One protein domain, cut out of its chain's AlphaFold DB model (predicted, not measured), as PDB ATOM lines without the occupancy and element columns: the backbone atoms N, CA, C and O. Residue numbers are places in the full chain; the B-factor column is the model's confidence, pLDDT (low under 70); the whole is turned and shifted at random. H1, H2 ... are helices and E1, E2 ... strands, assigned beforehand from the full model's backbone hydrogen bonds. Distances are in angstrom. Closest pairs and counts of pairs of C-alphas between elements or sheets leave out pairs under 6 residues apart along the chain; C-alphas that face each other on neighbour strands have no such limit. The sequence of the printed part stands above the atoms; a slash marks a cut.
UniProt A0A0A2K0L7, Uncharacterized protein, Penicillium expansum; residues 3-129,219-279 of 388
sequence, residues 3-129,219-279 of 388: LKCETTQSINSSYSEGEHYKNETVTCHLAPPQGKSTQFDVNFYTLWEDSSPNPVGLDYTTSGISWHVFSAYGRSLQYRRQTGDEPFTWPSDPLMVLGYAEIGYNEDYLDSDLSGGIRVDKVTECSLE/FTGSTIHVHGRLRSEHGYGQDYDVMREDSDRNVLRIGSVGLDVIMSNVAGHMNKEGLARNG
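AT A GLANCE: This is residues 3 to 129 and 219 to 279 of the 388 residues of an uncharacterized protein of Penicillium expansum (UniProt A0A0A2K0L7). A long, twisted sheet of eight strands branches at E4: E3, with E2 and E1 beyond it, runs beside the first part of E4, E5 and then E6 beside its second part, and E7 with E8 on its other side. H3 crosses over E4, H4 runs along E6, and residues 80 to 87 and 268 to 279 stick out. The 188 printed residues hold, in order, E1 E2 E3 E4 H1 E5 H2 E6 E7 E8 H3 H4; the neighbour strands are antiparallel and the class is mixed, helices and strands. The whole is loose, with a radius of gyration of the C-alphas of 21.3 A, and elongated, spanning 73 by 37 by 27 A.

HOW THE PARTS SIT: E1, residues 3 to 14, E2, residues 19 to 31, E3, residues 38 to 49, and E4, residues 57 to 71, form a meander, each strand the antiparallel neighbour and hairpin partner of the one before. Within hydrogen-bond range are N 6 and O 27 at 2.9 A, N 24 and O 44 at 2.9 A, and N 45 and O 59 at 2.8 A. H1, residues 79 to 82, is not on the sheet. E5, residues 96 to 105, is antiparallel to E4, with N 65 and O 101 at 2.8 A. H2, residues 114 to 117, is on the sheet at a height of 6.5 A, over none of its strands. E6, residues 118 to 128, bends by 56 degrees at residue 121 and is antiparallel to E5, with N 100 and O 124 at 2.8 A. E7, residues 221 to 230, is antiparallel to E4, with N 60 and O 227 at 2.8 A, and forms a hairpin with E8, residues 238 to 243, with N 228 and O 240 at 2.9 A. H3, residues 249 to 257, height 8.7 A, runs across the strands, at 87 degrees to E4 on the local plane; it is over E4 and only just over E5, where 3 of its C-alphas fall. The closest C-alphas of E4 and H3 are those of Ser 66 and Val 251, 6.4 A apart. H4, residues 259 to 278, height 10.8 A, is over E6 and along it at 19 degrees on the local plane; their closest C-alphas, of Cys 126 and Asp 260, are 6.4 A apart. In H3 and H4 every O i to N i+4 pair is within hydrogen-bond range; H1 and H2 are too short for such a pair.

IN THESE COORDINATES: E1 begins at C-alpha 3, (136.131, 123.875, 141.605), and measures 33.2 A; E2 measures 39.0 A and E3 36.8 A. E4, the longest strand by residues, begins at C-alpha 57, (156.552, 105.982, 135.399), and measures 42.4 A. H4 measures 28.0 A and ends at C-alpha 278, (128.450, 151.710, 108.093).

THE WHOLE: The C-alphas farthest apart, of Ser 51 and Gly 279, are 75.1 A apart. Residues 130 to 218 are cut out, and C-alphas 129 and 219 are 15.7 A apart. The link from H1 to E5 is long, with 13 residues. Mean pLDDT of the printed part is 81.5; it is under 70 in residues 13 to 18, 72 to 92, 232 to 237 and 277 to 279.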
ATOM      1  N   LEU A   3     135.558 125.045 142.275       91.12
ATOM      2  CA  LEU A   3     136.131 123.875 141.605       91.12
ATOM      3  C   LEU A   3     135.739 122.630 142.402       91.12
ATOM      4  O   LEU A   3     136.076 122.521 143.580       91.12
ATOM      5  N   LYS A   4     135.063 121.683 141.752       91.25
ATOM      6  CA  LYS A   4     134.714 120.384 142.340       91.25
ATOM      7  C   LYS A   4     135.240 119.277 141.455       91.25
ATOM      8  O   LYS A   4     134.885 119.235 140.283       91.25
ATOM      9  N   CYS A   5     136.057 118.396 142.009       90.81
ATOM     10  CA  CYS A   5     136.646 117.280 141.284       90.81
ATOM     11  C   CYS A   5     136.215 115.963 141.921       90.81
ATOM     12  O   CYS A   5     136.202 115.839 143.144       90.81
ATOM     13  N   GLU A   6     135.871 114.990 141.085       86.88
ATOM     14  CA  GLU A   6     135.476 113.652 141.505       86.88
ATOM     15  C   GLU A   6     136.195 112.614 140.637       86.88
ATOM     16  O   GLU A   6     136.196 112.678 139.405       86.88
ATOM     17  N   THR A   7     136.821 111.625 141.273       84.31
ATOM     18  CA  THR A   7     137.460 110.519 140.550       84.31
ATOM     19  C   THR A   7     136.389 109.654 139.904       84.31
ATOM     20  O   THR A   7     135.578 109.038 140.593       84.31
ATOM     21  N   THR A   8     136.367 109.616 138.572       77.06
ATOM     22  CA  THR A   8     135.226 109.064 137.826       77.06
ATOM     23  C   THR A   8     135.523 107.686 137.245       77.06
ATOM     24  O   THR A   8     134.624 106.849 137.152       77.06
ATOM     25  N   GLN A   9     136.780 107.409 136.877       75.81
ATOM     26  CA  GLN A   9     137.138 106.150 136.227       75.81
ATOM     27  C   GLN A   9     138.569 105.704 136.560       75.81
ATOM     28  O   GLN A   9     139.501 106.493 136.478       75.81
ATOM     29  N   SER A  10     138.738 104.417 136.892       73.88
ATOM     30  CA  SER A  10     140.041 103.744 137.011       73.88
ATOM     31  C   SER A  10     140.041 102.530 136.089       73.88
ATOM     32  O   SER A  10     139.230 101.618 136.262       73.88
ATOM     33  N   ILE A  11     140.944 102.508 135.113       75.12
ATOM     34  CA  ILE A  11     141.143 101.383 134.198       75.12
ATOM     35  C   ILE A  11     142.518 100.785 134.480       75.12
ATOM     36  O   ILE A  11     143.539 101.456 134.332       75.12
ATOM     37  N   ASN A  12     142.534  99.507 134.857       73.12
ATOM     38  CA  ASN A  12     143.761  98.735 135.025       73.12
ATOM     39  C   ASN A  12     143.938  97.823 133.816       73.12
ATOM     40  O   ASN A  12     143.009  97.104 133.436       73.12
ATOM     41  N   SER A  13     145.135  97.814 133.241       69.94
ATOM     42  CA  SER A  13     145.441  96.986 132.073       69.94
ATOM     43  C   SER A  13     146.905  96.564 132.078       69.94
ATOM     44  O   SER A  13     147.783  97.295 132.523       69.94
ATOM     45  N   SER A  14     147.160  95.351 131.596       64.25
ATOM     46  CA  SER A  14     148.501  94.788 131.427       64.25
ATOM     47  C   SER A  14     148.900  94.877 129.957       64.25
ATOM     48  O   SER A  14     148.170  94.366 129.100       64.25
ATOM     49  N   TYR A  15     150.038  95.501 129.662       53.66
ATOM     50  CA  TYR A  15     150.584  95.592 128.308       53.66
ATOM     51  C   TYR A  15     151.899  94.814 128.310       53.66
ATOM     52  O   TYR A  15     152.908  95.331 128.755       53.66
ATOM     53  N   SER A  16     151.878  93.567 127.826       53.50
ATOM     54  CA  SER A  16     153.017  92.622 127.797       53.50
ATOM     55  C   SER A  16     153.405  91.955 129.135       53.50
ATOM     56  O   SER A  16     152.909  92.321 130.197       53.50
ATOM     57  N   GLU A  17     154.199  90.876 129.060       59.72
ATOM     58  CA  GLU A  17     154.694  90.119 130.221       59.72
ATOM     59  C   GLU A  17     155.624  91.007 131.063       59.72
ATOM     60  O   GLU A  17     156.782  91.193 130.696       59.72
ATOM     61  N   GLY A  18     155.125  91.543 132.181       67.25
ATOM     62  CA  GLY A  18     155.938  92.252 133.179       67.25
ATOM     63  C   GLY A  18     155.523  93.691 133.490       67.25
ATOM     64  O   GLY A  18     155.904  94.204 134.543       67.25
ATOM     65  N   GLU A  19     154.750  94.340 132.609       74.00
ATOM     66  CA  GLU A  19     154.367  95.752 132.747       74.00
ATOM     67  C   GLU A  19     152.857  95.930 132.965       74.00
ATOM     68  O   GLU A  19     151.995  95.488 132.190       74.00
ATOM     69  N   HIS A  20     152.534  96.653 134.031       82.94
ATOM     70  CA  HIS A  20     151.177  97.010 134.407       82.94
ATOM     71  C   HIS A  20     151.004  98.518 134.331       82.94
ATOM     72  O   HIS A  20     151.837  99.267 134.831       82.94
ATOM     73  N   TYR A  21     149.891  98.979 133.765       85.00
ATOM     74  CA  TYR A  21     149.540 100.388 133.841       85.00
ATOM     75  C   TYR A  21     148.157 100.598 134.437       85.00
ATOM     76  O   TYR A  21     147.223  99.803 134.262       85.00
ATOM     77  N   LYS A  22     148.044 101.714 135.146       86.94
ATOM     78  CA  LYS A  22     146.817 102.214 135.744       86.94
ATOM     79  C   LYS A  22     146.537 103.585 135.149       86.94
ATOM     80  O   LYS A  22     147.380 104.472 135.234       86.94
ATOM     81  N   ASN A  23     145.376 103.728 134.519       89.94
ATOM     82  CA  ASN A  23     144.879 105.013 134.051       89.94
ATOM     83  C   ASN A  23     143.725 105.448 134.955       89.94
ATOM     84  O   ASN A  23     142.728 104.729 135.069       89.94
ATOM     85  N   GLU A  24     143.868 106.602 135.590       91.12
ATOM     86  CA  GLU A  24     142.839 107.223 136.414       91.12
ATOM     87  C   GLU A  24     142.426 108.557 135.809       91.12
ATOM     88  O   GLU A  24     143.255 109.423 135.543       91.12
ATOM     89  N   THR A  25     141.122 108.727 135.617       93.12
ATOM     90  CA  THR A  25     140.536 109.971 135.125       93.12
ATOM     91  C   THR A  25     139.763 110.632 136.257       93.12
ATOM     92  O   THR A  25     138.831 110.050 136.829       93.12
ATOM     93  N   VAL A  26     140.156 111.863 136.575       93.69
ATOM     94  CA  VAL A  26     139.449 112.737 137.508       93.69
ATOM     95  C   VAL A  26     138.693 113.777 136.701       93.69
ATOM     96  O   VAL A  26     139.298 114.568 135.980       93.69
ATOM     97  N   THR A  27     137.372 113.783 136.831       94.31
ATOM     98  CA  THR A  27     136.523 114.786 136.198       94.31
ATOM     99  C   THR A  27     136.314 115.940 137.162       94.31
ATOM    100  O   THR A  27     135.942 115.756 138.321       94.31
ATOM    101  N   CYS A  28     136.524 117.150 136.665       94.25
ATOM    102  CA  CYS A  28     136.357 118.380 137.410       94.25
ATOM    103  C   CYS A  28     135.283 119.264 136.781       94.25
ATOM    104  O   CYS A  28     135.189 119.413 135.563       94.25
ATOM    105  N   HIS A  29     134.504 119.904 137.642       93.81
ATOM    106  CA  HIS A  29     133.529 120.925 137.314       93.81
ATOM    107  C   HIS A  29     134.019 122.271 137.834       93.81
ATOM    108  O   HIS A  29     134.245 122.440 139.034       93.81
ATOM    109  N   LEU A  30     134.148 123.235 136.926       92.69
ATOM    110  CA  LEU A  30     134.508 124.609 137.249       92.69
ATOM    111  C   LEU A  30     133.291 125.507 137.042       92.69
ATOM    112  O   LEU A  30     132.811 125.689 135.918       92.69
ATOM    113  N   ALA A  31     132.786 126.055 138.143       90.25
ATOM    114  CA  ALA A  31     131.610 126.910 138.158       90.25
ATOM    115  C   ALA A  31     131.998 128.382 138.411       90.25
ATOM    116  O   ALA A  31     132.585 128.703 139.457       90.25
ATOM    117  N   PRO A  32     131.680 129.304 137.483       87.00
ATOM    118  CA  PRO A  32     131.736 130.732 137.765       87.00
ATOM    119  C   PRO A  32     130.669 131.126 138.801       87.00
ATOM    120  O   PRO A  32     129.692 130.399 138.982       87.00
ATOM    121  N   PRO A  33     130.835 132.266 139.501       82.56
ATOM    122  CA  PRO A  33     129.827 132.766 140.442       82.56
ATOM    123  C   PRO A  33     128.451 132.941 139.795       82.56
ATOM    124  O   PRO A  33     127.431 132.767 140.453       82.56
ATOM    125  N   GLN A  34     128.440 133.285 138.508       80.31
ATOM    126  CA  GLN A  34     127.253 133.303 137.678       80.31
ATOM    127  C   GLN A  34     127.608 132.675 136.325       80.31
ATOM    128  O   GLN A  34     128.622 133.027 135.730       80.31
ATOM    129  N   GLY A  35     126.761 131.783 135.812       81.75
ATOM    130  CA  GLY A  35     126.721 131.450 134.384       81.75
ATOM    131  C   GLY A  35     126.881 129.965 134.146       81.75
ATOM    132  O   GLY A  35     126.668 129.150 135.044       81.75
ATOM    133  N   LYS A  36     127.238 129.598 132.918       85.12
ATOM    134  CA  LYS A  36     127.452 128.200 132.563       85.12
ATOM    135  C   LYS A  36     128.790 127.709 133.125       85.12
ATOM    136  O   LYS A  36     129.847 128.278 132.850       85.12
ATOM    137  N   SER A  37     128.737 126.623 133.891       89.31
ATOM    138  CA  SER A  37     129.920 125.878 134.319       89.31
ATOM    139  C   SER A  37     130.525 125.085 133.163       89.31
ATOM    140  O   SER A  37     129.814 124.671 132.243       89.31
ATOM    141  N   THR A  38     131.820 124.799 133.254       92.12
ATOM    142  CA  THR A  38     132.507 123.879 132.344       92.12
ATOM    143  C   THR A  38     132.936 122.606 133.070       92.12
ATOM    144  O   THR A  38     133.072 122.595 134.296       92.12
ATOM    145  N   GLN A  39     133.115 121.530 132.309       93.19
ATOM    146  CA  GLN A  39     133.620 120.247 132.783       93.19
ATOM    147  C   GLN A  39     134.888 119.907 132.005       93.19
ATOM    148  O   GLN A  39     134.942 120.121 130.792       93.19
ATOM    149  N   PHE A  40     135.886 119.370 132.694       91.94
ATOM    150  CA  PHE A  40     137.119 118.894 132.083       91.94
ATOM    151  C   PHE A  40     137.668 117.690 132.835       91.94
ATOM    152  O   PHE A  40     137.360 117.488 134.008       91.94
ATOM    153  N   ASP A  41     138.516 116.928 132.155       92.38
ATOM    154  CA  ASP A  41     139.115 115.720 132.700       92.38
ATOM    155  C   ASP A  41     140.624 115.900 132.864       92.38
ATOM    156  O   ASP A  41     141.303 116.447 131.990       92.38
ATOM    157  N   VAL A  42     141.139 115.415 133.988       92.69
ATOM    158  CA  VAL A  42     142.564 115.288 134.279       92.69
ATOM    159  C   VAL A  42     142.895 113.804 134.286       92.69
ATOM    160  O   VAL A  42     142.303 113.035 135.044       92.69
ATOM    161  N   ASN A  43     143.819 113.399 133.421       92.81
ATOM    162  CA  ASN A  43     144.229 112.007 133.299       92.81
ATOM    163  C   ASN A  43     145.560 111.791 134.012       92.81
ATOM    164  O   ASN A  43     146.493 112.574 133.830       92.81
ATOM    165  N   PHE A  44     145.630 110.705 134.770       92.31
ATOM    166  CA  PHE A  44     146.810 110.223 135.469       92.31
ATOM    167  C   PHE A  44     147.152 108.843 134.929       92.31
ATOM    168  O   PHE A  44     146.327 107.929 134.954       92.31
ATOM    169  N   TYR A  45     148.375 108.679 134.451       90.25
ATOM    170  CA  TYR A  45     148.876 107.423 133.926       90.25
ATOM    171  C   TYR A  45     150.039 106.958 134.787       90.25
ATOM    172  O   TYR A  45     151.053 107.636 134.893       90.25
ATOM    173  N   THR A  46     149.896 105.806 135.432       88.50
ATOM    174  CA  THR A  46     150.951 105.226 136.269       88.50
ATOM    175  C   THR A  46     151.416 103.901 135.681       88.50
ATOM    176  O   THR A  46     150.596 103.013 135.442       88.50
ATOM    177  N   LEU A  47     152.724 103.753 135.496       87.38
ATOM    178  CA  LEU A  47     153.389 102.556 134.987       87.38
ATOM    179  C   LEU A  47     154.084 101.806 136.132       87.38
ATOM    180  O   LEU A  47     154.805 102.405 136.932       87.38
ATOM    181  N   TRP A  48     153.896 100.494 136.185       83.62
ATOM    182  CA  TRP A  48     154.422  99.578 137.192       83.62
ATOM    183  C   TRP A  48     155.118  98.396 136.527       83.62
ATOM    184  O   TRP A  48     154.704  97.935 135.465       83.62
ATOM    185  N   GLU A  49     156.129  97.871 137.206       84.31
ATOM    186  CA  GLU A  49     156.845  96.660 136.813       84.31
ATOM    187  C   GLU A  49     156.636  95.595 137.896       84.31
ATOM    188  O   GLU A  49     156.679  95.915 139.087       84.31
ATOM    189  N   ASP A  50     156.420  94.336 137.504       78.12
ATOM    190  CA  ASP A  50     156.048  93.217 138.395       78.12
ATOM    191  C   ASP A  50     156.942  93.048 139.633       78.12
ATOM    192  O   ASP A  50     156.530  92.507 140.663       78.12
ATOM    193  N   SER A  51     158.194  93.492 139.532       74.44
ATOM    194  CA  SER A  51     159.212  93.328 140.565       74.44
ATOM    195  C   SER A  51     159.299  94.490 141.567       74.44
ATOM    196  O   SER A  51     160.003  94.362 142.572       74.44
ATOM    197  N   SER A  52     158.584  95.602 141.343       73.19
ATOM    198  CA  SER A  52     158.708  96.830 142.138       73.19
ATOM    199  C   SER A  52     157.392  97.229 142.823       73.19
ATOM    200  O   SER A  52     156.372  97.407 142.161       73.19
ATOM    201  N   PRO A  53     157.402  97.490 144.146       75.00
ATOM    202  CA  PRO A  53     156.261  98.068 144.856       75.00
ATOM    203  C   PRO A  53     156.115  99.583 144.633       75.00
ATOM    204  O   PRO A  53     155.254 100.194 145.257       75.00
ATOM    205  N   ASN A  54     156.951 100.197 143.792       77.69
ATOM    206  CA  ASN A  54     156.863 101.611 143.429       77.69
ATOM    207  C   ASN A  54     156.694 101.759 141.911       77.69
ATOM    208  O   ASN A  54     157.329 100.994 141.175       77.69
ATOM    209  N   PRO A  55     155.942 102.772 141.445       78.56
ATOM    210  CA  PRO A  55     155.774 103.021 140.023       78.56
ATOM    211  C   PRO A  55     157.105 103.394 139.354       78.56
ATOM    212  O   PRO A  55     157.962 104.070 139.937       78.56
ATOM    213  N   VAL A  56     157.272 102.916 138.123       83.12
ATOM    214  CA  VAL A  56     158.419 103.186 137.244       83.12
ATOM    215  C   VAL A  56     158.183 104.455 136.431       83.12
ATOM    216  O   VAL A  56     159.130 105.167 136.119       83.12
ATOM    217  N   GLY A  57     156.927 104.780 136.131       84.38
ATOM    218  CA  GLY A  57     156.552 105.982 135.399       84.38
ATOM    219  C   GLY A  57     155.266 106.583 135.938       84.38
ATOM    220  O   GLY A  57     154.376 105.853 136.379       84.38
ATOM    221  N   LEU A  58     155.174 107.903 135.902       88.00
ATOM    222  CA  LEU A  58     153.971 108.630 136.267       88.00
ATOM    223  C   LEU A  58     153.812 109.833 135.344       88.00
ATOM    224  O   LEU A  58     154.672 110.713 135.347       88.00
ATOM    225  N   ASP A  59     152.677 109.886 134.656       90.19
ATOM    226  CA  ASP A  59     152.275 111.018 133.839       90.19
ATOM    227  C   ASP A  59     150.963 111.611 134.350       90.19
ATOM    228  O   ASP A  59     150.058 110.890 134.777       90.19
ATOM    229  N   TYR A  60     150.829 112.928 134.260       91.69
ATOM    230  CA  TYR A  60     149.576 113.631 134.505       91.69
ATOM    231  C   TYR A  60     149.386 114.776 133.515       91.69
ATOM    232  O   TYR A  60     150.340 115.308 132.945       91.69
ATOM    233  N   THR A  61     148.133 115.170 133.298       92.19
ATOM    234  CA  THR A  61     147.805 116.247 132.360       92.19
ATOM    235  C   THR A  61     147.458 117.553 133.065       92.19
ATOM    236  O   THR A  61     146.603 117.557 133.943       92.19
ATOM    237  N   THR A  62     148.014 118.677 132.623       92.56
ATOM    238  CA  THR A  62     147.478 120.015 132.919       92.56
ATOM    239  C   THR A  62     146.779 120.586 131.690       92.56
ATOM    240  O   THR A  62     146.978 120.108 130.569       92.56
ATOM    241  N   SER A  63     145.904 121.576 131.875       93.00
ATOM    242  CA  SER A  63     145.108 122.102 130.764       93.00
ATOM    243  C   SER A  63     144.805 123.590 130.872       93.00
ATOM    244  O   SER A  63     144.588 124.128 131.952       93.00
ATOM    245  N   GLY A  64     144.772 124.260 129.722       94.81
ATOM    246  CA  GLY A  64     144.161 125.575 129.567       94.81
ATOM    247  C   GLY A  64     142.793 125.401 128.927       94.81
ATOM    248  O   GLY A  64     142.687 124.752 127.891       94.81
ATOM    249  N   ILE A  65     141.735 125.944 129.517       94.88
ATOM    250  CA  ILE A  65     140.359 125.730 129.053       94.88
ATOM    251  C   ILE A  65     139.697 127.080 128.846       94.88
ATOM    252  O   ILE A  65     139.764 127.945 129.716       94.88
ATOM    253  N   SER A  66     139.027 127.243 127.706       94.75
ATOM    254  CA  SER A  66     138.218 128.421 127.401       94.75
ATOM    255  C   SER A  66     136.789 128.011 127.059       94.75
ATOM    256  O   SER A  66     136.577 127.067 126.293       94.75
ATOM    257  N   TRP A  67     135.795 128.697 127.623       92.12
ATOM    258  CA  TRP A  67     134.381 128.379 127.416       92.12
ATOM    259  C   TRP A  67     133.488 129.623 127.469       92.12
ATOM    260  O   TRP A  67     133.841 130.650 128.048       92.12
ATOM    261  N   HIS A  68     132.290 129.514 126.889       88.25
ATOM    262  CA  HIS A  68     131.241 130.521 127.056       88.25
ATOM    263  C   HIS A  68     130.604 130.371 128.435       88.25
ATOM    264  O   HIS A  68     129.889 129.399 128.691       88.25
ATOM    265  N   VAL A  69     130.834 131.353 129.303       88.25
ATOM    266  CA  VAL A  69     130.086 131.527 130.555       88.25
ATOM    267  C   VAL A  69     128.665 131.989 130.227       88.25
ATOM    268  O   VAL A  69     127.696 131.501 130.810       88.25
ATOM    269  N   PHE A  70     128.545 132.878 129.238       83.94
ATOM    270  CA  PHE A  70     127.288 133.370 128.688       83.94
ATOM    271  C   PHE A  70     127.461 133.686 127.195       83.94
ATOM    272  O   PHE A  70     128.510 134.166 126.778       83.94
ATOM    273  N   SER A  71     126.435 133.446 126.380       75.88
ATOM    274  CA  SER A  71     126.407 133.882 124.979       75.88
ATOM    275  C   SER A  71     124.979 134.236 124.586       75.88
ATOM    276  O   SER A  71     124.076 133.410 124.726       75.88
ATOM    277  N   ALA A  72     124.783 135.445 124.060       66.69
ATOM    278  CA  ALA A  72     123.533 135.845 123.419       66.69
ATOM    279  C   ALA A  72     123.375 135.207 122.024       66.69
ATOM    280  O   ALA A  72     122.266 135.148 121.494       66.69
ATOM    281  N   TYR A  73     124.467 134.695 121.445       62.34
ATOM    282  CA  TYR A  73     124.491 133.992 120.168       62.34
ATOM    283  C   TYR A  73     124.339 132.492 120.417       62.34
ATOM    284  O   TYR A  73     125.244 131.852 120.948       62.34
ATOM    285  N   GLY A  74     123.183 131.935 120.063       52.69
ATOM    286  CA  GLY A  74     122.934 130.499 120.132       52.69
ATOM    287  C   GLY A  74     121.953 130.068 119.049       52.69
ATOM    288  O   GLY A  74     120.900 130.675 118.878       52.69
ATOM    289  N   ARG A  75     122.260 128.984 118.321       43.47
ATOM    290  CA  ARG A  75     121.402 128.450 117.231       43.47
ATOM    291  C   ARG A  75     120.012 127.985 117.684       43.47
ATOM    292  O   ARG A  75     119.150 127.716 116.848       43.47
ATOM    293  N   SER A  76     119.779 127.863 118.989       44.22
ATOM    294  CA  SER A  76     118.432 127.702 119.521       44.22
ATOM    295  C   SER A  76     117.876 129.088 119.831       44.22
ATOM    296  O   SER A  76     118.477 129.824 120.603       44.22
ATOM    297  N   LEU A  77     116.720 129.416 119.255       42.62
ATOM    298  CA  LEU A  77     115.910 130.636 119.428       42.62
ATOM    299  C   LEU A  77     115.461 130.912 120.896       42.62
ATOM    300  O   LEU A  77     114.363 131.419 121.137       42.62
ATOM    301  N   GLN A  78     116.251 130.522 121.897       43.31
ATOM    302  CA  GLN A  78     115.939 130.521 123.324       43.31
ATOM    303  C   GLN A  78     116.419 131.757 124.089       43.31
ATOM    304  O   GLN A  78     116.149 131.833 125.286       43.31
ATOM    305  N   TYR A  79     116.962 132.792 123.431       42.75
ATOM    306  CA  TYR A  79     117.015 134.114 124.079       42.75
ATOM    307  C   TYR A  79     115.604 134.563 124.524       42.75
ATOM    308  O   TYR A  79     115.437 135.250 125.525       42.75
ATOM    309  N   ARG A  80     114.544 134.072 123.854       42.25
ATOM    310  CA  ARG A  80     113.140 134.368 124.187       42.25
ATOM    311  C   ARG A  80     112.648 133.792 125.535       42.25
ATOM    312  O   ARG A  80     111.488 134.011 125.864       42.25
ATOM    313  N   ARG A  81     113.444 133.045 126.316       39.34
ATOM    314  CA  ARG A  81     112.983 132.518 127.626       39.34
ATOM    315  C   ARG A  81     113.848 132.835 128.841       39.34
ATOM    316  O   ARG A  81     113.349 132.663 129.946       39.34
ATOM    317  N   GLN A  82     115.083 133.307 128.690       41.53
ATOM    318  CA  GLN A  82     115.952 133.497 129.861       41.53
ATOM    319  C   GLN A  82     115.727 134.803 130.630       41.53
ATOM    320  O   GLN A  82     116.095 134.871 131.793       41.53
ATOM    321  N   THR A  83     115.012 135.785 130.079       42.69
ATOM    322  CA  THR A  83     114.565 136.948 130.869       42.69
ATOM    323  C   THR A  83     113.403 136.629 131.824       42.69
ATOM    324  O   THR A  83     112.895 137.531 132.484       42.69
ATOM    325  N   GLY A  84     112.958 135.365 131.884       38.56
ATOM    326  CA  GLY A  84     111.785 134.936 132.645       38.56
ATOM    327  C   GLY A  84     112.048 134.309 134.013       38.56
ATOM    328  O   GLY A  84     111.258 134.583 134.907       38.56
ATOM    329  N   ASP A  85     113.101 133.502 134.202       37.56
ATOM    330  CA  ASP A  85     113.141 132.626 135.392       37.56
ATOM    331  C   ASP A  85     114.403 132.667 136.261       37.56
ATOM    332  O   ASP A  85     114.287 132.275 137.414       37.56
ATOM    333  N   GLU A  86     115.539 133.233 135.838       40.28
ATOM    334  CA  GLU A  86     116.577 133.706 136.777       40.28
ATOM    335  C   GLU A  86     117.330 134.891 136.146       40.28
ATOM    336  O   GLU A  86     117.928 134.726 135.080       40.28
ATOM    337  N   PRO A  87     117.298 136.100 136.740       42.16
ATOM    338  CA  PRO A  87     118.046 137.229 136.211       42.16
ATOM    339  C   PRO A  87     119.534 136.948 136.399       42.16
ATOM    340  O   PRO A  87     120.055 136.960 137.514       42.16
ATOM    341  N   PHE A  88     120.224 136.695 135.295       51.31
ATOM    342  CA  PHE A  88     121.671 136.810 135.256       51.31
ATOM    343  C   PHE A  88     122.016 138.270 135.569       51.31
ATOM    344  O   PHE A  88     121.688 139.162 134.793       51.31
ATOM    345  N   THR A  89     122.564 138.543 136.754       48.19
ATOM    346  CA  THR A  89     122.730 139.910 137.275       48.19
ATOM    347  C   THR A  89     124.127 140.415 136.953       48.19
ATOM    348  O   THR A  89     124.950 140.627 137.844       48.19
ATOM    349  N   TRP A  90     124.406 140.602 135.665       57.22
ATOM    350  CA  TRP A  90     125.496 141.487 135.269       57.22
ATOM    351  C   TRP A  90     125.012 142.947 135.294       57.22
ATOM    352  O   TRP A  90     123.826 143.196 135.071       57.22
ATOM    353  N   PRO A  91     125.882 143.928 135.612       57.50
ATOM    354  CA  PRO A  91     125.516 145.350 135.591       57.50
ATOM    355  C   PRO A  91     125.034 145.846 134.216       57.50
ATOM    356  O   PRO A  91     124.412 146.904 134.127       57.50
ATOM    357  N   SER A  92     125.341 145.085 133.170       64.00
ATOM    358  CA  SER A  92     125.131 145.346 131.751       64.00
ATOM    359  C   SER A  92     124.546 144.096 131.073       64.00
ATOM    360  O   SER A  92     124.630 143.000 131.624       64.00
ATOM    361  N   ASP A  93     123.939 144.254 129.890       73.38
ATOM    362  CA  ASP A  93     123.460 143.150 129.041       73.38
ATOM    363  C   ASP A  93     124.572 142.751 128.038       73.38
ATOM    364  O   ASP A  93     124.596 143.279 126.918       73.38
ATOM    365  N   PRO A  94     125.538 141.874 128.395       82.31
ATOM    366  CA  PRO A  94     126.632 141.532 127.498       82.31
ATOM    367  C   PRO A  94     126.149 140.747 126.281       82.31
ATOM    368  O   PRO A  94     125.179 139.995 126.334       82.31
ATOM    369  N   LEU A  95     126.887 140.859 125.177       80.81
ATOM    370  CA  LEU A  95     126.704 139.987 124.017       80.81
ATOM    371  C   LEU A  95     127.233 138.578 124.288       80.81
ATOM    372  O   LEU A  95     126.642 137.587 123.865       80.81
ATOM    373  N   MET A  96     128.361 138.484 124.986       83.81
ATOM    374  CA  MET A  96     128.961 137.222 125.407       83.81
ATOM    375  C   MET A  96     129.869 137.441 126.615       83.81
ATOM    376  O   MET A  96     130.411 138.528 126.806       83.81
ATOM    377  N   VAL A  97     130.061 136.388 127.400       88.44
ATOM    378  CA  VAL A  97     131.029 136.322 128.494       88.44
ATOM    379  C   VAL A  97     131.854 135.056 128.311       88.44
ATOM    380  O   VAL A  97     131.308 133.952 128.237       88.44
ATOM    381  N   LEU A  98     133.170 135.223 128.238       91.31
ATOM    382  CA  LEU A  98     134.137 134.141 128.091       91.31
ATOM    383  C   LEU A  98     134.889 133.938 129.395       91.31
ATOM    384  O   LEU A  98     135.349 134.899 130.008       91.31
ATOM    385  N   GLY A  99     135.036 132.675 129.778       93.50
ATOM    386  CA  GLY A  99     135.903 132.246 130.863       93.50
ATOM    387  C   GLY A  99     137.130 131.550 130.297       93.50
ATOM    388  O   GLY A  99     137.012 130.741 129.379       93.50
ATOM    389  N   TYR A 100     138.293 131.850 130.860       95.75
ATOM    390  CA  TYR A 100     139.536 131.126 130.644       95.75
ATOM    391  C   TYR A 100     140.108 130.688 131.989       95.75
ATOM    392  O   TYR A 100     140.168 131.483 132.931       95.75
ATOM    393  N   ALA A 101     140.545 129.436 132.077       95.81
ATOM    394  CA  ALA A 101     141.202 128.897 133.255       95.81
ATOM    395  C   ALA A 101     142.431 128.070 132.873       95.81
ATOM    396  O   ALA A 101     142.398 127.301 131.914       95.81
ATOM    397  N   GLU A 102     143.495 128.218 133.653       95.38
ATOM    398  CA  GLU A 102     144.691 127.386 133.605       95.38
ATOM    399  C   GLU A 102     144.675 126.458 134.818       95.38
ATOM    400  O   GLU A 102     144.605 126.909 135.966       95.38
ATOM    401  N   ILE A 103     144.670 125.159 134.549       95.12
ATOM    402  CA  ILE A 103     144.562 124.107 135.548       95.12
ATOM    403  C   ILE A 103     145.954 123.569 135.830       95.12
ATOM    404  O   ILE A 103     146.599 123.020 134.941       95.12
ATOM    405  N   GLY A 104     146.381 123.702 137.077       94.19
ATOM    406  CA  GLY A 104     147.637 123.176 137.582       94.19
ATOM    407  C   GLY A 104     147.443 121.935 138.442       94.19
ATOM    408  O   GLY A 104     146.326 121.548 138.801       94.19
ATOM    409  N   TYR A 105     148.567 121.341 138.831       94.81
ATOM    410  CA  TYR A 105     148.596 120.193 139.726       94.81
ATOM    411  C   TYR A 105     149.678 120.353 140.802       94.81
ATOM    412  O   TYR A 105     150.746 120.916 140.544       94.81
ATOM    413  N   ASN A 106     149.399 119.910 142.031       94.06
ATOM    414  CA  ASN A 106     150.397 119.800 143.092       94.06
ATOM    415  C   ASN A 106     150.938 118.368 143.179       94.06
ATOM    416  O   ASN A 106     150.229 117.469 143.626       94.06
ATOM    417  N   GLU A 107     152.210 118.192 142.817       89.44
ATOM    418  CA  GLU A 107     152.899 116.898 142.833       89.44
ATOM    419  C   GLU A 107     152.914 116.217 144.213       89.44
ATOM    420  O   GLU A 107     152.966 114.992 144.278       89.44
ATOM    421  N   ASP A 108     152.788 116.965 145.315       89.31
ATOM    422  CA  ASP A 108     152.742 116.390 146.670       89.31
ATOM    423  C   ASP A 108     151.580 115.395 146.867       89.31
ATOM    424  O   ASP A 108     151.606 114.566 147.777       89.31
ATOM    425  N   TYR A 109     150.545 115.482 146.025       89.25
ATOM    426  CA  TYR A 109     149.342 114.660 146.116       89.25
ATOM    427  C   TYR A 109     149.396 113.383 145.272       89.25
ATOM    428  O   TYR A 109     148.494 112.556 145.406       89.25
ATOM    429  N   LEU A 110     150.447 113.186 144.467       84.31
ATOM    430  CA  LEU A 110     150.569 112.053 143.539       84.31
ATOM    431  C   LEU A 110     150.474 110.686 144.228       84.31
ATOM    432  O   LEU A 110     149.893 109.760 143.671       84.31
ATOM    433  N   ASP A 111     150.988 110.581 145.453       81.25
ATOM    434  CA  ASP A 111     150.969 109.345 146.244       81.25
ATOM    435  C   ASP A 111     149.720 109.215 147.145       81.25
ATOM    436  O   ASP A 111     149.623 108.296 147.962       81.25
ATOM    437  N   SER A 112     148.771 110.155 147.055       85.12
ATOM    438  CA  SER A 112     147.617 110.253 147.956       85.12
ATOM    439  C   SER A 112     146.291 110.442 147.199       85.12
ATOM    440  O   SER A 112     145.954 109.647 146.325       85.12
ATOM    441  N   ASP A 113     145.493 111.445 147.567       88.56
ATOM    442  CA  ASP A 113     144.257 111.790 146.875       88.56
ATOM    443  C   ASP A 113     144.566 112.621 145.625       88.56
ATOM    444  O   ASP A 113     144.787 113.833 145.710       88.56
ATOM    445  N   LEU A 114     144.543 111.961 144.462       88.19
ATOM    446  CA  LEU A 114     144.793 112.591 143.165       88.19
ATOM    447  C   LEU A 114     143.890 113.804 142.925       88.19
ATOM    448  O   LEU A 114     144.342 114.790 142.350       88.19
ATOM    449  N   SER A 115     142.637 113.765 143.389       89.25
ATOM    450  CA  SER A 115     141.696 114.871 143.193       89.25
ATOM    451  C   SER A 115     142.072 116.111 144.013       89.25
ATOM    452  O   SER A 115     141.878 117.234 143.550       89.25
ATOM    453  N   GLY A 116     142.691 115.918 145.183       90.75
ATOM    454  CA  GLY A 116     143.124 116.992 146.079       90.75
ATOM    455  C   GLY A 116     144.312 117.809 145.562       90.75
ATOM    456  O   GLY A 116     144.512 118.938 146.011       90.75
ATOM    457  N   GLY A 117     145.080 117.269 144.610       91.88
ATOM    458  CA  GLY A 117     146.205 117.966 143.981       91.88
ATOM    459  C   GLY A 117     145.806 118.929 142.858       91.88
ATOM    460  O   GLY A 117     146.608 119.787 142.484       91.88
ATOM    461  N   ILE A 118     144.591 118.807 142.314       94.44
ATOM    462  CA  ILE A 118     144.125 119.625 141.188       94.44
ATOM    463  C   ILE A 118     143.794 121.031 141.687       94.44
ATOM    464  O   ILE A 118     143.029 121.210 142.636       94.44
ATOM    465  N   ARG A 119     144.346 122.049 141.026       94.69
ATOM    466  CA  ARG A 119     144.113 123.452 141.383       94.69
ATOM    467  C   ARG A 119     143.952 124.325 140.150       94.69
ATOM    468  O   ARG A 119     144.335 123.953 139.046       94.69
ATOM    469  N   VAL A 120     143.406 125.516 140.356       94.38
ATOM    470  CA  VAL A 120     143.326 126.533 139.308       94.38
ATOM    471  C   VAL A 120     144.448 127.541 139.521       94.38
ATOM    472  O   VAL A 120     144.455 128.241 140.532       94.38
ATOM    473  N   ASP A 121     145.392 127.599 138.584       93.88
ATOM    474  CA  ASP A 121     146.562 128.478 138.656       93.88
ATOM    475  C   ASP A 121     146.216 129.899 138.195       93.88
ATOM    476  O   ASP A 121     146.623 130.885 138.814       93.88
ATOM    477  N   LYS A 122     145.407 130.016 137.135       93.50
ATOM    478  CA  LYS A 122     144.960 131.300 136.587       93.50
ATOM    479  C   LYS A 122     143.503 131.226 136.162       93.50
ATOM    480  O   LYS A 122     143.067 130.238 135.586       93.50
ATOM    481  N   VAL A 123     142.761 132.301 136.411       93.00
ATOM    482  CA  VAL A 123     141.385 132.479 135.936       93.00
ATOM    483  C   VAL A 123     141.232 133.873 135.367       93.00
ATOM    484  O   VAL A 123     141.695 134.851 135.957       93.00
ATOM    485  N   THR A 124     140.553 133.984 134.236       93.94
ATOM    486  CA  THR A 124     140.157 135.266 133.660       93.94
ATOM    487  C   THR A 124     138.758 135.147 133.084       93.94
ATOM    488  O   THR A 124     138.423 134.155 132.448       93.94
ATOM    489  N   GLU A 125     137.939 136.163 133.318       92.00
ATOM    490  CA  GLU A 125     136.600 136.276 132.755       92.00
ATOM    491  C   GLU A 125     136.505 137.623 132.038       92.00
ATOM    492  O   GLU A 125     136.975 138.637 132.558       92.00
ATOM    493  N   CYS A 126     135.962 137.632 130.824       91.88
ATOM    494  CA  CYS A 126     135.813 138.841 130.019       91.88
ATOM    495  C   CYS A 126     134.422 138.889 129.393       91.88
ATOM    496  O   CYS A 126     134.001 137.928 128.748       91.88
ATOM    497  N   SER A 127     133.738 140.022 129.546       89.12
ATOM    498  CA  SER A 127     132.493 140.318 128.845       89.12
ATOM    499  C   SER A 127     132.765 141.142 127.585       89.12
ATOM    500  O   SER A 127     133.642 142.007 127.552       89.12
ATOM    501  N   LEU A 128     132.021 140.849 126.522       87.44
ATOM    502  CA  LEU A 128     131.960 141.666 125.316       87.44
ATOM    503  C   LEU A 128     130.616 142.374 125.289       87.44
ATOM    504  O   LEU A 128     129.564 141.731 125.273       87.44
ATOM    505  N   GLU A 129     130.658 143.697 125.266       86.56
ATOM    506  CA  GLU A 129     129.488 144.544 125.453       86.56
ATOM    507  C   GLU A 129     129.471 145.650 124.413       86.56
ATOM    508  O   GLU A 129     130.513 146.088 123.918       86.56
ATOM    509  N   PHE A 219     136.508 130.924 120.277       86.06
ATOM    510  CA  PHE A 219     137.019 131.259 121.607       86.06
ATOM    511  C   PHE A 219     136.896 130.119 122.609       86.06
ATOM    512  O   PHE A 219     137.221 130.316 123.776       86.06
ATOM    513  N   THR A 220     136.402 128.954 122.199       89.19
ATOM    514  CA  THR A 220     136.192 127.824 123.103       89.19
ATOM    515  C   THR A 220     137.034 126.636 122.699       89.19
ATOM    516  O   THR A 220     137.313 126.430 121.525       89.19
ATOM    517  N   GLY A 221     137.468 125.869 123.692       92.00
ATOM    518  CA  GLY A 221     138.322 124.713 123.482       92.00
ATOM    519  C   GLY A 221     139.207 124.448 124.687       92.00
ATOM    520  O   GLY A 221     139.034 125.035 125.761       92.00
ATOM    521  N   SER A 222     140.189 123.580 124.489       93.00
ATOM    522  CA  SER A 222     141.162 123.249 125.516       93.00
ATOM    523  C   SER A 222     142.546 122.990 124.940       93.00
ATOM    524  O   SER A 222     142.729 122.661 123.766       93.00
ATOM    525  N   THR A 223     143.536 123.144 125.800       94.25
ATOM    526  CA  THR A 223     144.919 122.755 125.576       94.25
ATOM    527  C   THR A 223     145.294 121.704 126.602       94.25
ATOM    528  O   THR A 223     144.782 121.730 127.718       94.25
ATOM    529  N   ILE A 224     146.156 120.762 126.228       92.31
ATOM    530  CA  ILE A 224     146.574 119.678 127.119       92.31
ATOM    531  C   ILE A 224     148.098 119.613 127.119       92.31
ATOM    532  O   ILE A 224     148.722 119.441 126.070       92.31
ATOM    533  N   HIS A 225     148.675 119.727 128.307       92.62
ATOM    534  CA  HIS A 225     150.091 119.525 128.583       92.62
ATOM    535  C   HIS A 225     150.249 118.227 129.362       92.62
ATOM    536  O   HIS A 225     149.502 117.989 130.309       92.62
ATOM    537  N   VAL A 226     151.181 117.380 128.948       91.88
ATOM    538  CA  VAL A 226     151.488 116.113 129.609       91.88
ATOM    539  C   VAL A 226     152.810 116.276 130.339       91.88
ATOM    540  O   VAL A 226     153.835 116.521 129.704       91.88
ATOM    541  N   HIS A 227     152.770 116.105 131.653       92.19
ATOM    542  CA  HIS A 227     153.941 116.063 132.521       92.19
ATOM    543  C   HIS A 227     154.221 114.612 132.849       92.19
ATOM    544  O   HIS A 227     153.309 113.922 133.295       92.19
ATOM    545  N   GLY A 228     155.446 114.155 132.623       88.50
ATOM    546  CA  GLY A 228     155.837 112.777 132.885       88.50
ATOM    547  C   GLY A 228     157.154 112.681 133.631       88.50
ATOM    548  O   GLY A 228     158.087 113.445 133.380       88.50
ATOM    549  N   ARG A 229     157.233 111.713 134.544       85.56
ATOM    550  CA  ARG A 229     158.443 111.362 135.289       85.56
ATOM    551  C   ARG A 229     158.712 109.874 135.144       85.56
ATOM    552  O   ARG A 229     157.925 109.046 135.598       85.56
ATOM    553  N   LEU A 230     159.861 109.534 134.563       82.44
ATOM    554  CA  LEU A 230     160.306 108.148 134.394       82.44
ATOM    555  C   LEU A 230     161.468 107.832 135.324       82.44
ATOM    556  O   LEU A 230     162.530 108.438 135.228       82.44
ATOM    557  N   ARG A 231     161.312 106.843 136.197       74.88
ATOM    558  CA  ARG A 231     162.356 106.376 137.105       74.88
ATOM    559  C   ARG A 231     163.354 105.490 136.357       74.88
ATOM    560  O   ARG A 231     162.983 104.466 135.796       74.88
ATOM    561  N   SER A 232     164.637 105.857 136.392       69.75
ATOM    562  CA  SER A 232     165.718 105.015 135.858       69.75
ATOM    563  C   SER A 232     166.229 104.008 136.899       69.75
ATOM    564  O   SER A 232     166.226 104.285 138.104       69.75
ATOM    565  N   GLU A 233     166.748 102.877 136.414       65.12
ATOM    566  CA  GLU A 233     167.376 101.802 137.200       65.12
ATOM    567  C   GLU A 233     168.582 102.287 138.044       65.12
ATOM    568  O   GLU A 233     168.929 101.671 139.049       65.12
ATOM    569  N   HIS A 234     169.193 103.429 137.693       67.19
ATOM    570  CA  HIS A 234     170.382 103.996 138.355       67.19
ATOM    571  C   HIS A 234     170.105 105.289 139.155       67.19
ATOM    572  O   HIS A 234     171.042 105.963 139.590       67.19
ATOM    573  N   GLY A 235     168.836 105.650 139.376       69.25
ATOM    574  CA  GLY A 235     168.456 106.942 139.968       69.25
ATOM    575  C   GLY A 235     168.296 108.070 138.936       69.25
ATOM    576  O   GLY A 235     168.419 107.820 137.740       69.25
ATOM    577  N   TYR A 236     167.933 109.267 139.438       53.41
ATOM    578  CA  TYR A 236     167.358 110.451 138.757       53.41
ATOM    579  C   TYR A 236     166.844 110.227 137.328       53.41
ATOM    580  O   TYR A 236     167.594 110.173 136.355       53.41
ATOM    581  N   GLY A 237     165.521 110.118 137.249       64.12
ATOM    582  CA  GLY A 237     164.744 110.034 136.025       64.12
ATOM    583  C   GLY A 237     164.843 111.248 135.109       64.12
ATOM    584  O   GLY A 237     165.277 112.316 135.535       64.12
ATOM    585  N   GLN A 238     164.416 111.078 133.856       76.00
ATOM    586  CA  GLN A 238     164.131 112.212 132.979       76.00
ATOM    587  C   GLN A 238     162.692 112.666 133.218       76.00
ATOM    588  O   GLN A 238     161.761 111.875 133.045       76.00
ATOM    589  N   ASP A 239     162.537 113.926 133.614       84.62
ATOM    590  CA  ASP A 239     161.256 114.621 133.569       84.62
ATOM    591  C   ASP A 239     161.043 115.133 132.137       84.62
ATOM    592  O   ASP A 239     161.981 115.631 131.499       84.62
ATOM    593  N   TYR A 240     159.823 115.012 131.622       88.12
ATOM    594  CA  TYR A 240     159.436 115.595 130.342       88.12
ATOM    595  C   TYR A 240     158.121 116.361 130.452       88.12
ATOM    596  O   TYR A 240     157.222 115.987 131.200       88.12
ATOM    597  N   ASP A 241     158.019 117.417 129.651       89.06
ATOM    598  CA  ASP A 241     156.800 118.192 129.444       89.06
ATOM    599  C   ASP A 241     156.544 118.247 127.938       89.06
ATOM    600  O   ASP A 241     157.405 118.670 127.155       89.06
ATOM    601  N   VAL A 242     155.387 117.737 127.524       90.31
ATOM    602  CA  VAL A 242     155.000 117.662 126.119       90.31
ATOM    603  C   VAL A 242     153.594 118.212 125.938       90.31
ATOM    604  O   VAL A 242     152.619 117.741 126.524       90.31
ATOM    605  N   MET A 243     153.473 119.180 125.033       87.62
ATOM    606  CA  MET A 243     152.188 119.661 124.544       87.62
ATOM    607  C   MET A 243     151.526 118.601 123.658       87.62
ATOM    608  O   MET A 243     152.130 118.137 122.690       87.62
ATOM    609  N   ARG A 244     150.263 118.261 123.920       86.19
ATOM    610  CA  ARG A 244     149.511 117.340 123.062       86.19
ATOM    611  C   ARG A 244     149.171 117.995 121.718       86.19
ATOM    612  O   ARG A 244     148.668 119.120 121.695       86.19
ATOM    613  N   GLU A 245     149.371 117.268 120.614       80.88
ATOM    614  CA  GLU A 245     149.119 117.754 119.241       80.88
ATOM    615  C   GLU A 245     147.668 118.201 118.992       80.88
ATOM    616  O   GLU A 245     147.439 119.116 118.203       80.88
ATOM    617  N   ASP A 246     146.703 117.614 119.706       81.88
ATOM    618  CA  ASP A 246     145.267 117.917 119.585       81.88
ATOM    619  C   ASP A 246     144.852 119.254 120.242       81.88
ATOM    620  O   ASP A 246     143.670 119.593 120.253       81.88
ATOM    621  N   SER A 247     145.791 120.005 120.829       86.12
ATOM    622  CA  SER A 247     145.490 121.241 121.566       86.12
ATOM    623  C   SER A 247     144.966 122.362 120.663       86.12
ATOM    624  O   SER A 247     145.518 122.637 119.592       86.12
ATOM    625  N   ASP A 248     143.946 123.083 121.134       91.00
ATOM    626  CA  ASP A 248     143.356 124.191 120.389       91.00
ATOM    627  C   ASP A 248     144.328 125.382 120.270       91.00
ATOM    628  O   ASP A 248     144.836 125.928 121.256       91.00
ATOM    629  N   ARG A 249     144.581 125.817 119.029       90.56
ATOM    630  CA  ARG A 249     145.534 126.898 118.723       90.56
ATOM    631  C   ARG A 249     145.074 128.268 119.214       90.56
ATOM    632  O   ARG A 249     145.920 129.112 119.511       90.56
ATOM    633  N   ASN A 250     143.770 128.520 119.262       90.75
ATOM    634  CA  ASN A 250     143.223 129.772 119.768       90.75
ATOM    635  C   ASN A 250     143.327 129.809 121.291       90.75
ATOM    636  O   ASN A 250     143.759 130.821 121.836       90.75
ATOM    637  N   VAL A 251     143.053 128.697 121.976       92.12
ATOM    638  CA  VAL A 251     143.200 128.621 123.441       92.12
ATOM    639  C   VAL A 251     144.666 128.701 123.870       92.12
ATOM    640  O   VAL A 251     144.986 129.386 124.839       92.12
ATOM    641  N   LEU A 252     145.584 128.133 123.083       91.75
ATOM    642  CA  LEU A 252     147.027 128.353 123.239       91.75
ATOM    643  C   LEU A 252     147.411 129.841 123.179       91.75
ATOM    644  O   LEU A 252     148.216 130.333 123.976       91.75
ATOM    645  N   ARG A 253     146.828 130.585 122.232       91.38
ATOM    646  CA  ARG A 253     147.028 132.039 122.126       91.38
ATOM    647  C   ARG A 253     146.423 132.780 123.314       91.38
ATOM    648  O   ARG A 253     147.051 133.711 123.808       91.38
ATOM    649  N   ILE A 254     145.258 132.354 123.800       93.19
ATOM    650  CA  ILE A 254     144.633 132.913 125.007       93.19
ATOM    651  C   ILE A 254     145.535 132.733 126.229       93.19
ATOM    652  O   ILE A 254     145.764 133.705 126.945       93.19
ATOM    653  N   GLY A 255     146.106 131.543 126.434       91.81
ATOM    654  CA  GLY A 255     147.013 131.297 127.559       91.81
ATOM    655  C   GLY A 255     148.290 132.134 127.505       91.81
ATOM    656  O   GLY A 255     148.692 132.722 128.507       91.81
ATOM    657  N   SER A 256     148.891 132.249 126.317       92.44
ATOM    658  CA  SER A 256     150.159 132.971 126.115       92.44
ATOM    659  C   SER A 256     150.034 134.496 126.109       92.44
ATOM    660  O   SER A 256     150.924 135.177 126.615       92.44
ATOM    661  N   VAL A 257     148.964 135.046 125.529       94.25
ATOM    662  CA  VAL A 257     148.777 136.501 125.375       94.25
ATOM    663  C   VAL A 257     147.898 137.084 126.484       94.25
ATOM    664  O   VAL A 257     148.148 138.198 126.932       94.25
ATOM    665  N   GLY A 258     146.896 136.333 126.941       93.94
ATOM    666  CA  GLY A 258     145.855 136.799 127.855       93.94
ATOM    667  C   GLY A 258     144.505 136.975 127.158       93.94
ATOM    668  O   GLY A 258     144.417 137.499 126.041       93.94
ATOM    669  N   LEU A 259     143.437 136.524 127.826       93.69
ATOM    670  CA  LEU A 259     142.063 136.649 127.329       93.69
ATOM    671  C   LEU A 259     141.650 138.122 127.183       93.69
ATOM    672  O   LEU A 259     141.024 138.488 126.195       93.69
ATOM    673  N   ASP A 260     142.053 138.969 128.123       93.50
ATOM    674  CA  ASP A 260     141.782 140.407 128.161       93.50
ATOM    675  C   ASP A 260     142.330 141.138 126.926       93.50
ATOM    676  O   ASP A 260     141.611 141.889 126.262       93.50
ATOM    677  N   VAL A 261     143.584 140.860 126.561       94.56
ATOM    678  CA  VAL A 261     144.238 141.456 125.390       94.56
ATOM    679  C   VAL A 261     143.562 140.997 124.100       94.56
ATOM    680  O   VAL A 261     143.338 141.797 123.190       94.56
ATOM    681  N   ILE A 262     143.208 139.713 124.007       92.88
ATOM    682  CA  ILE A 262     142.499 139.176 122.840       92.88
ATOM    683  C   ILE A 262     141.126 139.825 122.707       92.88
ATOM    684  O   ILE A 262     140.790 140.292 121.621       92.88
ATOM    685  N   MET A 263     140.363 139.921 123.795       91.44
ATOM    686  CA  MET A 263     139.040 140.541 123.778       91.44
ATOM    687  C   MET A 263     139.102 142.030 123.437       91.44
ATOM    688  O   MET A 263     138.282 142.508 122.653       91.44
ATOM    689  N   SER A 264     140.118 142.749 123.921       92.56
ATOM    690  CA  SER A 264     140.368 144.139 123.528       92.56
ATOM    691  C   SER A 264     140.651 144.271 122.025       92.56
ATOM    692  O   SER A 264     140.065 145.120 121.350       92.56
ATOM    693  N   ASN A 265     141.481 143.385 121.466       92.38
ATOM    694  CA  ASN A 265     141.775 143.363 120.033       92.38
ATOM    695  C   ASN A 265     140.543 143.009 119.187       92.38
ATOM    696  O   ASN A 265     140.337 143.605 118.129       92.38
ATOM    697  N   VAL A 266     139.709 142.074 119.653       89.62
ATOM    698  CA  VAL A 266     138.440 141.712 119.002       89.62
ATOM    699  C   VAL A 266     137.494 142.908 118.993       89.62
ATOM    700  O   VAL A 266     137.012 143.278 117.925       89.62
ATOM    701  N   ALA A 267     137.292 143.571 120.134       89.56
ATOM    702  CA  ALA A 267     136.461 144.769 120.224       89.56
ATOM    703  C   ALA A 267     136.979 145.897 119.310       89.56
ATOM    704  O   ALA A 267     136.210 146.504 118.563       89.56
ATOM    705  N   GLY A 268     138.295 146.133 119.289       90.00
ATOM    706  CA  GLY A 268     138.920 147.108 118.393       90.00
ATOM    707  C   GLY A 268     138.714 146.777 116.911       90.00
ATOM    708  O   GLY A 268     138.417 147.664 116.107       90.00
ATOM    709  N   HIS A 269     138.810 145.499 116.540       87.56
ATOM    710  CA  HIS A 269     138.547 145.048 115.176       87.56
ATOM    711  C   HIS A 269     137.066 145.192 114.802       87.56
ATOM    712  O   HIS A 269     136.762 145.657 113.707       87.56
ATOM    713  N   MET A 270     136.142 144.856 115.707       83.69
ATOM    714  CA  MET A 270     134.701 145.044 115.498       83.69
ATOM    715  C   MET A 270     134.349 146.516 115.278       83.69
ATOM    716  O   MET A 270     133.605 146.827 114.351       83.69
ATOM    717  N   ASN A 271     134.939 147.429 116.055       83.69
ATOM    718  CA  ASN A 271     134.766 148.869 115.857       83.69
ATOM    719  C   ASN A 271     135.269 149.318 114.479       83.69
ATOM    720  O   ASN A 271     134.594 150.081 113.786       83.69
ATOM    721  N   LYS A 272     136.437 148.822 114.059       84.31
ATOM    722  CA  LYS A 272     137.019 149.145 112.751       84.31
ATOM    723  C   LYS A 272     136.158 148.636 111.592       84.31
ATOM    724  O   LYS A 272     135.919 149.383 110.648       84.31
ATOM    725  N   GLU A 273     135.681 147.397 111.670       79.00
ATOM    726  CA  GLU A 273     134.797 146.809 110.657       79.00
ATOM    727  C   GLU A 273     133.433 147.507 110.613       79.00
ATOM    728  O   GLU A 273     132.924 147.802 109.531       79.00
ATOM    729  N   GLY A 274     132.870 147.834 111.779       76.06
ATOM    730  CA  GLY A 274     131.633 148.604 111.885       76.06
ATOM    731  C   GLY A 274     131.758 149.972 111.213       76.06
ATOM    732  O   GLY A 274     130.908 150.337 110.402       76.06
ATOM    733  N   LEU A 275     132.854 150.693 111.470       75.75
ATOM    734  CA  LEU A 275     133.134 151.976 110.823       75.75
ATOM    735  C   LEU A 275     133.330 151.826 109.307       75.75
ATOM    736  O   LEU A 275     132.805 152.632 108.545       75.75
ATOM    737  N   ALA A 276     134.047 150.795 108.857       75.06
ATOM    738  CA  ALA A 276     134.319 150.586 107.435       75.06
ATOM    739  C   ALA A 276     133.055 150.280 106.612       75.06
ATOM    740  O   ALA A 276     132.980 150.663 105.447       75.06
ATOM    741  N   ARG A 277     132.069 149.587 107.200       69.75
ATOM    742  CA  ARG A 277     130.839 149.171 106.503       69.75
ATOM    743  C   ARG A 277     129.690 150.169 106.618       69.75
ATOM    744  O   ARG A 277     128.887 150.272 105.699       69.75
ATOM    745  N   ASN A 278     129.599 150.871 107.745       65.94
ATOM    746  CA  ASN A 278     128.450 151.710 108.093       65.94
ATOM    747  C   ASN A 278     128.807 153.171 108.404       65.94
ATOM    748  O   ASN A 278     127.915 153.946 108.752       65.94
ATOM    749  N   GLY A 279     130.084 153.551 108.330       59.94
ATOM    750  CA  GLY A 279     130.517 154.914 108.610       59.94
ATOM    751  C   GLY A 279     129.857 155.905 107.658       59.94
ATOM    752  O   GLY A 279     130.017 155.818 106.443       59.94
TER     753      GLY A 279